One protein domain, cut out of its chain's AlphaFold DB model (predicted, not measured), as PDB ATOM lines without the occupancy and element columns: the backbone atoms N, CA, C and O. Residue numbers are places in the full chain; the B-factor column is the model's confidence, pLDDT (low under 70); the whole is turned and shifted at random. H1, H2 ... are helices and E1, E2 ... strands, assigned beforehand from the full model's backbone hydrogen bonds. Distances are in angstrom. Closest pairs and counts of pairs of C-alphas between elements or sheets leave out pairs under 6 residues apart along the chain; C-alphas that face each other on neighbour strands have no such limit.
ATOM      1  N   GLN A 208      30.410  23.998 -14.715       86.06
ATOM      2  CA  GLN A 208      28.998  24.365 -14.878       86.06
ATOM      3  C   GLN A 208      28.148  24.010 -13.648       86.06
ATOM      4  O   GLN A 208      27.217  24.738 -13.308       86.06
ATOM      5  N   SER A 209      28.454  22.895 -12.980       85.06
ATOM      6  CA  SER A 209      27.667  22.345 -11.873       85.06
ATOM      7  C   SER A 209      28.562  21.942 -10.703       85.06
ATOM      8  O   SER A 209      29.448  21.098 -10.828       85.06
ATOM      9  N   LEU A 210      28.329  22.532  -9.535       85.69
ATOM     10  CA  LEU A 210      29.049  22.194  -8.311       85.69
ATOM     11  C   LEU A 210      28.045  21.626  -7.312       85.69
ATOM     12  O   LEU A 210      27.106  22.313  -6.911       85.69
ATOM     13  N   ASN A 211      28.233  20.363  -6.937       85.56
ATOM     14  CA  ASN A 211      27.366  19.686  -5.985       85.56
ATOM     15  C   ASN A 211      28.065  19.543  -4.630       85.56
ATOM     16  O   ASN A 211      29.227  19.142  -4.556       85.56
ATOM     17  N   TYR A 212      27.354  19.856  -3.554       79.50
ATOM     18  CA  TYR A 212      27.892  19.815  -2.202       79.50
ATOM     19  C   TYR A 212      27.435  18.537  -1.506       79.50
ATOM     20  O   TYR A 212      26.238  18.289  -1.371       79.50
ATOM     21  N   LEU A 213      28.392  17.718  -1.077       75.44
ATOM     22  CA  LEU A 213      28.118  16.518  -0.297       75.44
ATOM     23  C   LEU A 213      28.305  16.841   1.187       75.44
ATOM     24  O   LEU A 213      29.377  17.285   1.603       75.44
ATOM     25  N   SER A 214      27.244  16.624   1.967       73.31
ATOM     26  CA  SER A 214      27.289  16.610   3.429       73.31
ATOM     27  C   SER A 214      27.285  15.159   3.891       73.31
ATOM     28  O   SER A 214      26.353  14.406   3.603       73.31
ATOM     29  N   GLU A 215      28.347  14.739   4.567       66.25
ATOM     30  CA  GLU A 215      28.444  13.400   5.145       66.25
ATOM     31  C   GLU A 215      27.756  13.383   6.519       66.25
ATOM     32  O   GLU A 215      28.407  13.308   7.555       66.25
ATOM     33  N   ASP A 216      26.420  13.438   6.539       62.19
ATOM     34  CA  ASP A 216      25.656  13.477   7.800       62.19
ATOM     35  C   ASP A 216      25.631  12.114   8.529       62.19
ATOM     36  O   ASP A 216      25.258  12.041   9.697       62.19
ATOM     37  N   ASN A 217      26.007  11.015   7.853       51.69
ATOM     38  CA  ASN A 217      25.740   9.642   8.315       51.69
ATOM     39  C   ASN A 217      26.879   8.631   8.086       51.69
ATOM     40  O   ASN A 217      26.622   7.432   7.937       51.69
ATOM     41  N   LEU A 218      28.145   9.053   8.064       53.81
ATOM     42  CA  LEU A 218      29.226   8.067   8.090       53.81
ATOM     43  C   LEU A 218      29.388   7.529   9.511       53.81
ATOM     44  O   LEU A 218      29.936   8.190  10.389       53.81
ATOM     45  N   VAL A 219      28.914   6.295   9.718       49.25
ATOM     46  CA  VAL A 219      29.330   5.441  10.834       49.25
ATOM     47  C   VAL A 219      30.842   5.550  10.918       49.25
ATOM     48  O   VAL A 219      31.540   5.134   9.993       49.25
ATOM     49  N   LEU A 220      31.316   6.173  11.995       54.56
ATOM     50  CA  LEU A 220      32.715   6.450  12.255       54.56
ATOM     51  C   LEU A 220      33.464   5.118  12.211       54.56
ATOM     52  O   LEU A 220      33.511   4.370  13.185       54.56
ATOM     53  N   LYS A 221      34.001   4.765  11.040       52.28
ATOM     54  CA  LYS A 221      34.944   3.664  10.933       52.28
ATOM     55  C   LYS A 221      36.204   4.200  11.580       52.28
ATOM     56  O   LYS A 221      36.995   4.907  10.962       52.28
ATOM     57  N   GLU A 222      36.339   3.866  12.854       53.00
ATOM     58  CA  GLU A 222      37.376   4.271  13.808       53.00
ATOM     59  C   GLU A 222      38.817   3.954  13.345       53.00
ATOM     60  O   GLU A 222      39.788   4.230  14.038       53.00
ATOM     61  N   SER A 223      38.972   3.409  12.134       55.62
ATOM     62  CA  SER A 223      40.231   3.206  11.424       55.62
ATOM     63  C   SER A 223      40.746   4.437  10.667       55.62
ATOM     64  O   SER A 223      41.924   4.463  10.313       55.62
ATOM     65  N   ASN A 224      39.909   5.441  10.378       56.59
ATOM     66  CA  ASN A 224      40.298   6.560   9.514       56.59
ATOM     67  C   ASN A 224      40.717   7.784  10.341       56.59
ATOM     68  O   ASN A 224      39.917   8.648  10.686       56.59
ATOM     69  N   SER A 225      42.014   7.860  10.648       55.59
ATOM     70  CA  SER A 225      42.669   9.021  11.265       55.59
ATOM     71  C   SER A 225      42.710  10.216  10.300       55.59
ATOM     72  O   SER A 225      43.714  10.454   9.628       55.59
ATOM     73  N   GLY A 226      41.630  10.979  10.226       59.41
ATOM     74  CA  GLY A 226      41.498  12.170   9.381       59.41
ATOM     75  C   GLY A 226      40.676  13.270  10.055       59.41
ATOM     76  O   GLY A 226      40.113  13.074  11.133       59.41
ATOM     77  N   SER A 227      40.690  14.450   9.438       61.25
ATOM     78  CA  SER A 227      40.096  15.680   9.966       61.25
ATOM     79  C   SER A 227      38.569  15.587  10.026       61.25
ATOM     80  O   SER A 227      37.946  15.149   9.067       61.25
ATOM     81  N   LEU A 228      37.969  16.086  11.115       60.78
ATOM     82  CA  LEU A 228      36.518  16.328  11.213       60.78
ATOM     83  C   LEU A 228      36.022  17.344  10.168       60.78
ATOM     84  O   LEU A 228      34.827  17.483   9.945       60.78
ATOM     85  N   PHE A 229      36.951  18.068   9.546       58.19
ATOM     86  CA  PHE A 229      36.692  19.093   8.549       58.19
ATOM     87  C   PHE A 229      37.155  18.623   7.173       58.19
ATOM     88  O   PHE A 229      38.346  18.359   6.992       58.19
ATOM     89  N   GLY A 230      36.220  18.583   6.218       64.12
ATOM     90  CA  GLY A 230      36.482  18.293   4.804       64.12
ATOM     91  C   GLY A 230      36.320  16.829   4.384       64.12
ATOM     92  O   GLY A 230      36.767  16.473   3.296       64.12
ATOM     93  N   GLY A 231      35.698  15.994   5.222       69.88
ATOM     94  CA  GLY A 231      35.514  14.567   4.954       69.88
ATOM     95  C   GLY A 231      36.832  13.780   4.937       69.88
ATOM     96  O   GLY A 231      37.894  14.271   5.334       69.88
ATOM     97  N   TYR A 232      36.771  12.536   4.452       72.50
ATOM     98  CA  TYR A 232      37.925  11.631   4.358       72.50
ATOM     99  C   TYR A 232      38.226  11.235   2.899       72.50
ATOM    100  O   TYR A 232      38.116  10.053   2.560       72.50
ATOM    101  N   PRO A 233      38.610  12.180   2.013       75.75
ATOM    102  CA  PRO A 233      38.888  11.852   0.618       75.75
ATOM    103  C   PRO A 233      40.099  10.918   0.503       75.75
ATOM    104  O   PRO A 233      41.131  11.102   1.166       75.75
ATOM    105  N   SER A 234      39.997   9.920  -0.378       81.69
ATOM    106  CA  SER A 234      41.124   9.044  -0.717       81.69
ATOM    107  C   SER A 234      42.259   9.835  -1.394       81.69
ATOM    108  O   SER A 234      42.082  10.980  -1.813       81.69
ATOM    109  N   LEU A 235      43.465   9.256  -1.480       85.00
ATOM    110  CA  LEU A 235      44.576   9.886  -2.217       85.00
ATOM    111  C   LEU A 235      44.219  10.105  -3.691       85.00
ATOM    112  O   LEU A 235      44.405  11.200  -4.200       85.00
ATOM    113  N   GLU A 236      43.610   9.104  -4.322       86.81
ATOM    114  CA  GLU A 236      43.093   9.208  -5.688       86.81
ATOM    115  C   GLU A 236      42.050  10.326  -5.817       86.81
ATOM    116  O   GLU A 236      42.111  11.125  -6.750       86.81
ATOM    117  N   GLN A 237      41.147  10.456  -4.836       82.00
ATOM    118  CA  GLN A 237      40.148  11.525  -4.817       82.00
ATOM    119  C   GLN A 237      40.779  12.922  -4.689       82.00
ATOM    120  O   GLN A 237      40.251  13.896  -5.228       82.00
ATOM    121  N   ARG A 238      41.918  13.040  -3.997       83.12
ATOM    122  CA  ARG A 238      42.688  14.289  -3.944       83.12
ATOM    123  C   ARG A 238      43.348  14.596  -5.279       83.12
ATOM    124  O   ARG A 238      43.236  15.729  -5.738       83.12
ATOM    125  N   ASP A 239      43.958  13.608  -5.917       89.00
ATOM    126  CA  ASP A 239      44.626  13.812  -7.203       89.00
ATOM    127  C   ASP A 239      43.621  14.211  -8.296       89.00
ATOM    128  O   ASP A 239      43.870  15.158  -9.041       89.00
ATOM    129  N   MET A 240      42.431  13.598  -8.326       86.62
ATOM    130  CA  MET A 240      41.372  13.980  -9.272       86.62
ATOM    131  C   MET A 240      40.726  15.341  -8.973       86.62
ATOM    132  O   MET A 240      40.066  15.888  -9.848       86.62
ATOM    133  N   SER A 241      40.878  15.892  -7.762       83.38
ATOM    134  CA  SER A 241      40.283  17.194  -7.406       83.38
ATOM    135  C   SER A 241      40.996  18.383  -8.055       83.38
ATOM    136  O   SER A 241      40.422  19.466  -8.148       83.38
ATOM    137  N   PHE A 242      42.232  18.178  -8.522       86.94
ATOM    138  CA  PHE A 242      42.981  19.179  -9.282       86.94
ATOM    139  C   PHE A 242      42.541  19.264 -10.750       86.94
ATOM    140  O   PHE A 242      42.824  20.264 -11.407       86.94
ATOM    141  N   ASP A 243      41.848  18.241 -11.255       87.94
ATOM    142  CA  ASP A 243      41.283  18.212 -12.602       87.94
ATOM    143  C   ASP A 243      39.855  18.777 -12.579       87.94
ATOM    144  O   ASP A 243      38.914  18.136 -12.100       87.94
ATOM    145  N   ILE A 244      39.698  20.016 -13.051       86.19
ATOM    146  CA  ILE A 244      38.414  20.723 -13.028       86.19
ATOM    147  C   ILE A 244      37.527  20.184 -14.150       86.19
ATOM    148  O   ILE A 244      37.866  20.283 -15.326       86.19
ATOM    149  N   LYS A 245      36.358  19.664 -13.774       88.69
ATOM    150  CA  LYS A 245      35.349  19.111 -14.689       88.69
ATOM    151  C   LYS A 245      34.094  19.973 -14.692       88.69
ATOM    152  O   LYS A 245      33.837  20.685 -13.727       88.69
ATOM    153  N   ASP A 246      33.267  19.824 -15.723       88.88
ATOM    154  CA  ASP A 246      31.984  20.526 -15.847       88.88
ATOM    155  C   ASP A 246      31.048  20.286 -14.664       88.88
ATOM    156  O   ASP A 246      30.318  21.190 -14.260       88.88
ATOM    157  N   SER A 247      31.097  19.089 -14.075       87.19
ATOM    158  CA  SER A 247      30.407  18.767 -12.831       87.19
ATOM    159  C   SER A 247      31.381  18.226 -11.790       87.19
ATOM    160  O   SER A 247      31.996  17.180 -12.018       87.19
ATOM    161  N   MET A 248      31.484  18.883 -10.636       86.75
ATOM    162  CA  MET A 248      32.331  18.425  -9.531       86.75
ATOM    163  C   MET A 248      31.551  18.312  -8.225       86.75
ATOM    164  O   MET A 248      30.582  19.036  -7.991       86.75
ATOM    165  N   THR A 249      31.988  17.396  -7.363       84.44
ATOM    166  CA  THR A 249      31.443  17.236  -6.012       84.44
ATOM    167  C   THR A 249      32.451  17.744  -4.993       84.44
ATOM    168  O   THR A 249      33.635  17.413  -5.059       84.44
ATOM    169  N   VAL A 250      31.987  18.568  -4.060       79.88
ATOM    170  CA  VAL A 250      32.809  19.129  -2.987       79.88
ATOM    171  C   VAL A 250      32.245  18.674  -1.655       79.88
ATOM    172  O   VAL A 250      31.052  18.814  -1.393       79.88
ATOM    173  N   HIS A 251      33.115  18.145  -0.803       76.56
ATOM    174  CA  HIS A 251      32.761  17.792   0.566       76.56
ATOM    175  C   HIS A 251      32.685  19.056   1.421       76.56
ATOM    176  O   HIS A 251      33.670  19.789   1.556       76.56
ATOM    177  N   CYS A 252      31.513  19.331   1.991       72.69
ATOM    178  CA  CYS A 252      31.327  20.461   2.893       72.69
ATOM    179  C   CYS A 252      31.968  20.163   4.250       72.69
ATOM    180  O   CYS A 252      31.668  19.165   4.894       72.69
ATOM    181  N   GLY A 253      32.852  21.053   4.706       61.03
ATOM    182  CA  GLY A 253      33.529  20.892   5.994       61.03
ATOM    183  C   GLY A 253      32.710  21.321   7.215       61.03
ATOM    184  O   GLY A 253      33.117  20.992   8.322       61.03
ATOM    185  N   TYR A 254      31.610  22.064   7.044       54.31
ATOM    186  CA  TYR A 254      30.806  22.607   8.144       54.31
ATOM    187  C   TYR A 254      29.373  22.910   7.694       54.31
ATOM    188  O   TYR A 254      29.176  23.542   6.656       54.31
ATOM    189  N   VAL A 255      28.398  22.566   8.535       45.06
ATOM    190  CA  VAL A 255      27.103  23.255   8.588       45.06
ATOM    191  C   VAL A 255      27.236  24.310   9.689       45.06
ATOM    192  O   VAL A 255      27.534  23.964  10.832       45.06
ATOM    193  N   LEU A 256      27.097  25.595   9.352       34.56
ATOM    194  CA  LEU A 256      26.948  26.658  10.352       34.56
ATOM    195  C   LEU A 256      25.606  26.435  11.062       34.56
ATOM    196  O   LEU A 256      24.562  26.512  10.413       34.56
ATOM    197  N   VAL A 257      25.654  26.131  12.359       35.62
ATOM    198  CA  VAL A 257      24.497  26.168  13.268       35.62
ATOM    199  C   VAL A 257      24.512  27.492  14.013       35.62
ATOM    200  O   VAL A 257      25.607  27.866  14.493       35.62
TER     201      VAL A 257
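This is residues 208 to 257 of the 257 residues of an uncharacterized protein of Hordeum vulgare subsp. vulgare (UniProt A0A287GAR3). What does the model look like? It has little regular structure: a loose, flat arch of chain, with the parallel ribbon E1 and E2 along one side and short helix H1 across a gap from it. The unnamed stretch 214 to 234 makes much of the arch. What is printed? There are 50 residues, with E1, H1, E2 in chain order, of mixed class; named elements hold only 17 residues. The radius of gyration of the C-alphas is 12.2 A, and the spans are 34 by 29 by 14 A.

How do the strands pair? E1, residues 209 to 213, and E2, residues 247 to 251, are parallel at 25 degrees, with N 211 and O 248 2.9 A apart, within hydrogen-bond range. Where is the helix? H1, residues 235 to 241, lies between them in the chain, a strand-helix-strand unit, two parallel neighbour strands with a helix between. Every O i to N i+4 pair in H1 is within hydrogen-bond range.

Where does E1 begin? C-alpha 209 is at (27.667, 22.345, -11.873). Where does E2 end? C-alpha 251 is at (32.761, 17.792, 0.566). How long are they? E1 measures 13.0 A, E2 13.6 A and H1 9.9 A from first to last C-alpha.

Which links are long? E1 to H1 is long, 21 residues; H1 to E2 is tight. Where is confidence low? Residues 215 to 231 and 253 to 257 are under 70, and the printed part has no cut.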